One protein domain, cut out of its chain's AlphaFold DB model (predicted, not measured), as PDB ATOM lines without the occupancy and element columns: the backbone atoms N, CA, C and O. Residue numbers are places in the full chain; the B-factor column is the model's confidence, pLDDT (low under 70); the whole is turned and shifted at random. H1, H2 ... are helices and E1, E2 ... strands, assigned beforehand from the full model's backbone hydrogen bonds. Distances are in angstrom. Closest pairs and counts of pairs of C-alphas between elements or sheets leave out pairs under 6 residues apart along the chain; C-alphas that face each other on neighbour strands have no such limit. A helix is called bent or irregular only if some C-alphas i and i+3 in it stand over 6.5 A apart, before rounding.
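This is residues 52 to 112 of the 305 residues of the protein "Ddl protein" of Symbiodinium pilosum (UniProt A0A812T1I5). A small antiparallel sheet of four strands, order E1, E4, E2, E3, has one helix, H1, packed over one face along E2: two layers. A long loop, residues 57 to 69, joins E1 to E2. The 61 printed residues, under half in named elements, run E1, E2, E3, H1, E4, mixed in class; the whole is compact, radius of gyration of the C-alphas 10.1 A, spanning 26 by 24 by 18 A.

E1, residues 52 to 56, begins at C-alpha (295.373, 108.828, 216.546) and measures 13.4 A. E2 is residues 70 to 74, 13.4 A, and E3 84 to 86, 6.0 A. H1, 89 to 99, 15.7 A, is irregular: C-alphas 90 and 93 are 7.0 A apart. E4, 105 to 110, 16.9 A, ends at C-alpha (290.030, 110.841, 218.105).

Within hydrogen-bond range are N 53 and O 108 of E1 and E4, 2.9 A, N 71 and O 109 of E2 and E4, 2.8 A, and N 72 and O 84 of the hairpin E2 and E3, 2.9 A. H1, height 8.0 A over the sheet, lies over E2, along the strands, at 6 degrees on the local plane; their closest C-alphas, Pro 74 and Ala 99, are 5.3 A apart. E3, H1 and E4 form a split strand-helix-strand unit, two strands running the same way with E2 between, its crossover right-handed. In H1, 5 of 7 O i to N i+4 pairs are within range.

The farthest C-alphas, Gly 58 and Ile 112, are 27.9 A apart. The printed part has no cut; E1 to E2 is a long link. Mean pLDDT of the printed part is 93.1, with residue 79 under 70.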
ATOM      1  N   GLY A  52     295.539 110.185 216.041       94.69
ATOM      2  CA  GLY A  52     295.373 108.828 216.546       94.69
ATOM      3  C   GLY A  52     296.632 107.997 216.420       94.69
ATOM      4  O   GLY A  52     297.611 108.445 215.822       94.69
ATOM      5  N   GLU A  53     296.568 106.784 216.945       96.00
ATOM      6  CA  GLU A  53     297.687 105.851 217.051       96.00
ATOM      7  C   GLU A  53     297.384 104.557 216.283       96.00
ATOM      8  O   GLU A  53     296.231 104.126 216.194       96.00
ATOM      9  N   LEU A  54     298.423 103.950 215.705       97.12
ATOM     10  CA  LEU A  54     298.367 102.598 215.153       97.12
ATOM     11  C   LEU A  54     298.775 101.622 216.254       97.12
ATOM     12  O   LEU A  54     299.842 101.771 216.841       97.12
ATOM     13  N   LEU A  55     297.943 100.618 216.494       97.50
ATOM     14  CA  LEU A  55     298.222  99.507 217.387       97.50
ATOM     15  C   LEU A  55     298.420  98.235 216.571       97.50
ATOM     16  O   LEU A  55     297.675  97.950 215.631       97.50
ATOM     17  N   GLU A  56     299.407  97.451 216.978       97.31
ATOM     18  CA  GLU A  56     299.732  96.163 216.370       97.31
ATOM     19  C   GLU A  56     299.595  95.062 217.414       97.31
ATOM     20  O   GLU A  56     300.135  95.167 218.521       97.31
ATOM     21  N   LYS A  57     298.854  94.011 217.066       95.62
ATOM     22  CA  LYS A  57     298.526  92.909 217.967       95.62
ATOM     23  C   LYS A  57     299.797  92.221 218.460       95.62
ATOM     24  O   LYS A  57     300.633  91.808 217.666       95.62
ATOM     25  N   GLY A  58     299.922  92.078 219.778       95.25
ATOM     26  CA  GLY A  58     301.103  91.484 220.419       95.25
ATOM     27  C   GLY A  58     302.296  92.432 220.580       95.25
ATOM     28  O   GLY A  58     303.275  92.044 221.207       95.25
ATOM     29  N   ILE A  59     302.212  93.662 220.062       95.81
ATOM     30  CA  ILE A  59     303.212  94.720 220.274       95.81
ATOM     31  C   ILE A  59     302.624  95.819 221.163       95.81
ATOM     32  O   ILE A  59     303.271  96.273 222.102       95.81
ATOM     33  N   HIS A  60     301.385  96.228 220.884       95.31
ATOM     34  CA  HIS A  60     300.696  97.299 221.591       95.31
ATOM     35  C   HIS A  60     299.452  96.757 222.304       95.31
ATOM     36  O   HIS A  60     298.570  96.184 221.667       95.31
ATOM     37  N   GLU A  61     299.355  96.980 223.614       89.06
ATOM     38  CA  GLU A  61     298.163  96.630 224.407       89.06
ATOM     39  C   GLU A  61     297.131  97.769 224.447       89.06
ATOM     40  O   GLU A  61     295.927  97.536 224.516       89.06
ATOM     41  N   ARG A  62     297.601  99.023 224.408       92.38
ATOM     42  CA  ARG A  62     296.787 100.243 224.515       92.38
ATOM     43  C   ARG A  62     297.481 101.421 223.823       92.38
ATOM     44  O   ARG A  62     298.707 101.399 223.716       92.38
ATOM     45  N   PRO A  63     296.741 102.462 223.404       93.56
ATOM     46  CA  PRO A  63     297.356 103.705 222.952       93.56
ATOM     47  C   PRO A  63     298.024 104.445 224.121       93.56
ATOM     48  O   PRO A  63     297.623 104.312 225.287       93.56
ATOM     49  N   CYS A  64     299.035 105.245 223.802       91.00
ATOM     50  CA  CYS A  64     299.795 106.035 224.763       91.00
ATOM     51  C   CYS A  64     298.959 107.195 225.314       91.00
ATOM     52  O   CYS A  64     298.993 107.473 226.513       91.00
ATOM     53  N   ASN A  65     298.184 107.858 224.453       86.62
ATOM     54  CA  ASN A  65     297.333 108.979 224.826       86.62
ATOM     55  C   ASN A  65     295.859 108.593 224.735       86.62
ATOM     56  O   ASN A  65     295.289 108.490 223.652       86.62
ATOM     57  N   ILE A  66     295.211 108.455 225.892       87.69
ATOM     58  CA  ILE A  66     293.773 108.193 225.955       87.69
ATOM     59  C   ILE A  66     293.046 109.499 226.253       87.69
ATOM     60  O   ILE A  66     293.159 110.065 227.338       87.69
ATOM     61  N   LYS A  67     292.281 109.974 225.271       92.44
ATOM     62  CA  LYS A  67     291.311 111.059 225.436       92.44
ATOM     63  C   LYS A  67     290.025 110.653 224.740       92.44
ATOM     64  O   LYS A  67     289.899 110.798 223.530       92.44
ATOM     65  N   VAL A  68     289.094 110.093 225.507       92.19
ATOM     66  CA  VAL A  68     287.766 109.745 224.991       92.19
ATOM     67  C   VAL A  68     286.959 111.016 224.678       92.19
ATOM     68  O   VAL A  68     287.119 112.018 225.379       92.19
ATOM     69  N   PRO A  69     286.072 110.996 223.666       96.12
ATOM     70  CA  PRO A  69     285.718 109.847 222.827       96.12
ATOM     71  C   PRO A  69     286.751 109.483 221.741       96.12
ATOM     72  O   PRO A  69     287.345 110.355 221.112       96.12
ATOM     73  N   LEU A  70     286.913 108.177 221.494       96.50
ATOM     74  CA  LEU A  70     287.808 107.595 220.480       96.50
ATOM     75  C   LEU A  70     287.029 106.688 219.516       96.50
ATOM     76  O   LEU A  70     286.008 106.112 219.884       96.50
ATOM     77  N   VAL A  71     287.535 106.500 218.302       96.69
ATOM     78  CA  VAL A  71     287.057 105.501 217.341       96.69
ATOM     79  C   VAL A  71     288.146 104.457 217.131       96.69
ATOM     80  O   VAL A  71     289.219 104.764 216.617       96.69
ATOM     81  N   VAL A  72     287.852 103.213 217.501       96.75
ATOM     82  CA  VAL A  72     288.728 102.056 217.281       96.75
ATOM     83  C   VAL A  72     288.268 101.342 216.015       96.75
ATOM     84  O   VAL A  72     287.083 101.019 215.901       96.75
ATOM     85  N   LYS A  73     289.167 101.128 215.047       95.00
ATOM     86  CA  LYS A  73     288.836 100.533 213.742       95.00
ATOM     87  C   LYS A  73     289.957  99.632 213.192       95.00
ATOM     88  O   LYS A  73     291.121 100.027 213.263       95.00
ATOM     89  N   PRO A  74     289.641  98.471 212.588       95.12
ATOM     90  CA  PRO A  74     290.627  97.656 211.879       95.12
ATOM     91  C   PRO A  74     291.180  98.396 210.649       95.12
ATOM     92  O   PRO A  74     290.447  99.150 209.987       95.12
ATOM     93  N   CYS A  75     292.457  98.182 210.322       93.12
ATOM     94  CA  CYS A  75     293.109  98.877 209.208       93.12
ATOM     95  C   CYS A  75     292.479  98.517 207.855       93.12
ATOM     96  O   CYS A  75     292.089  99.431 207.130       93.12
ATOM     97  N   ASN A  76     292.299  97.225 207.569       88.75
ATOM     98  CA  ASN A  76     291.970  96.684 206.241       88.75
ATOM     99  C   ASN A  76     290.526  96.167 206.089       88.75
ATOM    100  O   ASN A  76     290.220  95.428 205.154       88.75
ATOM    101  N   GLU A  77     289.617  96.548 206.988       83.19
ATOM    102  CA  GLU A  77     288.186  96.236 206.856       83.19
ATOM    103  C   GLU A  77     287.397  97.358 206.181       83.19
ATOM    104  O   GLU A  77     287.693  98.535 206.359       83.19
ATOM    105  N   ASP A  78     286.319  97.019 205.485       75.50
ATOM    106  CA  ASP A  78     285.358  97.997 204.960       75.50
ATOM    107  C   ASP A  78     283.969  97.699 205.544       75.50
ATOM    108  O   ASP A  78     283.727  96.746 206.286       75.50
ATOM    109  N   ASN A  79     282.999  98.540 205.228       69.88
ATOM    110  CA  ASN A  79     281.626  98.442 205.672       69.88
ATOM    111  C   ASN A  79     281.447  98.528 207.194       69.88
ATOM    112  O   ASN A  79     280.466  98.022 207.740       69.88
ATOM    113  N   SER A  80     282.343  99.260 207.862       73.69
ATOM    114  CA  SER A  80     282.271  99.551 209.299       73.69
ATOM    115  C   SER A  80     282.205  98.302 210.186       73.69
ATOM    116  O   SER A  80     281.617  98.336 211.269       73.69
ATOM    117  N   ARG A  81     282.791  97.191 209.725       78.12
ATOM    118  CA  ARG A  81     283.004  95.986 210.530       78.12
ATOM    119  C   ARG A  81     284.161  96.223 211.496       78.12
ATOM    120  O   ARG A  81     285.133  96.882 211.141       78.12
ATOM    121  N   GLY A  82     284.025  95.749 212.732       83.44
ATOM    122  CA  GLY A  82     285.056  95.929 213.758       83.44
ATOM    123  C   GLY A  82     285.194  97.354 214.315       83.44
ATOM    124  O   GLY A  82     286.071  97.583 215.138       83.44
ATOM    125  N   ILE A  83     284.362  98.318 213.893       90.94
ATOM    126  CA  ILE A  83     284.455  99.713 214.355       90.94
ATOM    127  C   ILE A  83     283.675  99.911 215.657       90.94
ATOM    128  O   ILE A  83     282.507  99.532 215.740       90.94
ATOM    129  N   THR A  84     284.287 100.577 216.638       94.12
ATOM    130  CA  THR A  84     283.648 100.944 217.911       94.12
ATOM    131  C   THR A  84     283.914 102.408 218.269       94.12
ATOM    132  O   THR A  84     285.058 102.857 218.247       94.12
ATOM    133  N   LEU A  85     282.859 103.152 218.629       95.25
ATOM    134  CA  LEU A  85     282.965 104.472 219.266       95.25
ATOM    135  C   LEU A  85     283.063 104.286 220.784       95.25
ATOM    136  O   LEU A  85     282.085 103.940 221.442       95.25
ATOM    137  N   VAL A  86     284.242 104.547 221.331       96.00
ATOM    138  CA  VAL A  86     284.561 104.427 222.753       96.00
ATOM    139  C   VAL A  86     284.309 105.771 223.427       96.00
ATOM    140  O   VAL A  86     285.037 106.732 223.192       96.00
ATOM    141  N   LYS A  87     283.267 105.856 224.261       95.25
ATOM    142  CA  LYS A  87     282.916 107.078 225.016       95.25
ATOM    143  C   LYS A  87     283.497 107.102 226.431       95.25
ATOM    144  O   LYS A  87     283.578 108.171 227.026       95.25
ATOM    145  N   ARG A  88     283.896 105.944 226.964       95.25
ATOM    146  CA  ARG A  88     284.464 105.780 228.308       95.25
ATOM    147  C   ARG A  88     285.720 104.927 228.216       95.25
ATOM    148  O   ARG A  88     285.751 103.974 227.446       95.25
ATOM    149  N   GLU A  89     286.745 105.268 228.990       95.06
ATOM    150  CA  GLU A  89     288.040 104.573 228.946       95.06
ATOM    151  C   GLU A  89     287.925 103.084 229.304       95.06
ATOM    152  O   GLU A  89     288.599 102.258 228.699       95.06
ATOM    153  N   GLU A  90     287.012 102.726 230.210       95.06
ATOM    154  CA  GLU A  90     286.735 101.333 230.592       95.06
ATOM    155  C   GLU A  90     286.279 100.446 229.419       95.06
ATOM    156  O   GLU A  90     286.508  99.239 229.438       95.06
ATOM    157  N   ASP A  91     285.694 101.040 228.373       95.19
ATOM    158  CA  ASP A  91     285.219 100.317 227.190       95.19
ATOM    159  C   ASP A  91     286.338 100.117 226.139       95.19
ATOM    160  O   ASP A  91     286.143  99.417 225.143       95.19
ATOM    161  N   LEU A  92     287.516 100.730 226.332       95.69
ATOM    162  CA  LEU A  92     288.582 100.776 225.325       95.69
ATOM    163  C   LEU A  92     289.213  99.405 225.062       95.69
ATOM    164  O   LEU A  92     289.397  99.043 223.903       95.69
ATOM    165  N   ALA A  93     289.531  98.645 226.113       95.69
ATOM    166  CA  ALA A  93     290.173  97.337 225.970       95.69
ATOM    167  C   ALA A  93     289.298  96.373 225.152       95.69
ATOM    168  O   ALA A  93     289.753  95.796 224.169       95.69
ATOM    169  N   ALA A  94     288.003  96.307 225.478       96.38
ATOM    170  CA  ALA A  94     287.045  95.481 224.747       96.38
ATOM    171  C   ALA A  94     286.905  95.907 223.274       96.38
ATOM    172  O   ALA A  94     286.777  95.057 222.392       96.38
ATOM    173  N   ALA A  95     286.952  97.212 222.989       96.00
ATOM    174  CA  ALA A  95     286.909  97.727 221.622       96.00
ATOM    175  C   ALA A  95     288.161  97.354 220.809       96.00
ATOM    176  O   ALA A  95     288.046  97.010 219.631       96.00
ATOM    177  N   ILE A  96     289.344  97.403 221.432       96.62
ATOM    178  CA  ILE A  96     290.618  97.002 220.821       96.62
ATOM    179  C   ILE A  96     290.614  95.500 220.520       96.62
ATOM    180  O   ILE A  96     290.887  95.114 219.385       96.62
ATOM    181  N   ASP A  97     290.223  94.665 221.485       96.06
ATOM    182  CA  ASP A  97     290.127  93.213 221.300       96.06
ATOM    183  C   ASP A  97     289.141  92.844 220.188       96.06
ATOM    184  O   ASP A  97     289.431  91.998 219.335       96.06
ATOM    185  N   TYR A  98     287.990  93.521 220.152       95.19
ATOM    186  CA  TYR A  98     287.014  93.353 219.085       95.19
ATOM    187  C   TYR A  98     287.606  93.712 217.720       95.19
ATOM    188  O   TYR A  98     287.483  92.920 216.786       95.19
ATOM    189  N   ALA A  99     288.302  94.843 217.588       95.69
ATOM    190  CA  ALA A  99     288.933  95.227 216.327       95.69
ATOM    191  C   ALA A  99     290.063  94.260 215.912       95.69
ATOM    192  O   ALA A  99     290.140  93.876 214.744       95.69
ATOM    193  N   PHE A 100     290.865  93.772 216.867       96.44
ATOM    194  CA  PHE A 100     291.911  92.763 216.646       96.44
ATOM    195  C   PHE A 100     291.387  91.366 216.282       96.44
ATOM    196  O   PHE A 100     292.186  90.476 215.955       96.44
ATOM    197  N   SER A 101     290.072  91.137 216.354       95.12
ATOM    198  CA  SER A 101     289.449  89.928 215.804       95.12
ATOM    199  C   SER A 101     289.284  89.979 214.278       95.12
ATOM    200  O   SER A 101     289.099  88.929 213.665       95.12
ATOM    201  N   PHE A 102     289.400  91.166 213.668       92.62
ATOM    202  CA  PHE A 102     289.294  91.373 212.218       92.62
ATOM    203  C   PHE A 102     290.648  91.621 211.544       92.62
ATOM    204  O   PHE A 102     290.883  91.125 210.448       92.62
ATOM    205  N   ASP A 103     291.541  92.379 212.185       93.69
ATOM    206  CA  ASP A 103     292.836  92.763 211.614       93.69
ATOM    207  C   ASP A 103     293.899  92.812 212.724       93.69
ATOM    208  O   ASP A 103     293.624  93.388 213.777       93.69
ATOM    209  N   PRO A 104     295.110  92.247 212.548       95.50
ATOM    210  CA  PRO A 104     296.207  92.419 213.504       95.50
ATOM    211  C   PRO A 104     296.673  93.876 213.667       95.50
ATOM    212  O   PRO A 104     297.433  94.159 214.593       95.50
ATOM    213  N   ARG A 105     296.245  94.795 212.796       96.62
ATOM    214  CA  ARG A 105     296.560  96.223 212.841       96.62
ATOM    215  C   ARG A 105     295.283  97.043 213.022       96.62
ATOM    216  O   ARG A 105     294.332  96.945 212.245       96.62
ATOM    217  N   VAL A 106     295.265  97.902 214.037       97.06
ATOM    218  CA  VAL A 106     294.092  98.689 214.445       97.06
ATOM    219  C   VAL A 106     294.474 100.155 214.591       97.06
ATOM    220  O   VAL A 106     295.485 100.483 215.200       97.06
ATOM    221  N   VAL A 107     293.648 101.052 214.063       97.06
ATOM    222  CA  VAL A 107     293.781 102.493 214.284       97.06
ATOM    223  C   VAL A 107     292.856 102.913 215.422       97.06
ATOM    224  O   VAL A 107     291.674 102.563 215.429       97.06
ATOM    225  N   VAL A 108     293.389 103.701 216.353       97.44
ATOM    226  CA  VAL A 108     292.632 104.377 217.409       97.44
ATOM    227  C   VAL A 108     292.683 105.878 217.152       97.44
ATOM    228  O   VAL A 108     293.701 106.519 217.401       97.44
ATOM    229  N   ASP A 109     291.590 106.425 216.631       96.94
ATOM    230  CA  ASP A 109     291.458 107.836 216.266       96.94
ATOM    231  C   ASP A 109     290.661 108.622 217.307       96.94
ATOM    232  O   ASP A 109     289.753 108.090 217.944       96.94
ATOM    233  N   GLU A 110     290.940 109.916 217.439       96.25
ATOM    234  CA  GLU A 110     290.030 110.841 218.105       96.25
ATOM    235  C   GLU A 110     288.674 110.860 217.389       96.25
ATOM    236  O   GLU A 110     288.585 110.809 216.156       96.25
ATOM    237  N   TYR A 111     287.589 110.927 218.157       96.31
ATOM    238  CA  TYR A 111     286.271 111.064 217.563       96.31
ATOM    239  C   TYR A 111     286.018 112.513 217.134       96.31
ATOM    240  O   TYR A 111     285.881 113.411 217.964       96.31
ATOM    241  N   ILE A 112     285.876 112.719 215.824       96.69
ATOM    242  CA  ILE A 112     285.433 113.994 215.259       96.69
ATOM    243  C   ILE A 112     283.902 114.051 215.302       96.69
ATOM    244  O   ILE A 112     283.210 113.479 214.455       96.69
TER     245      ILE A 112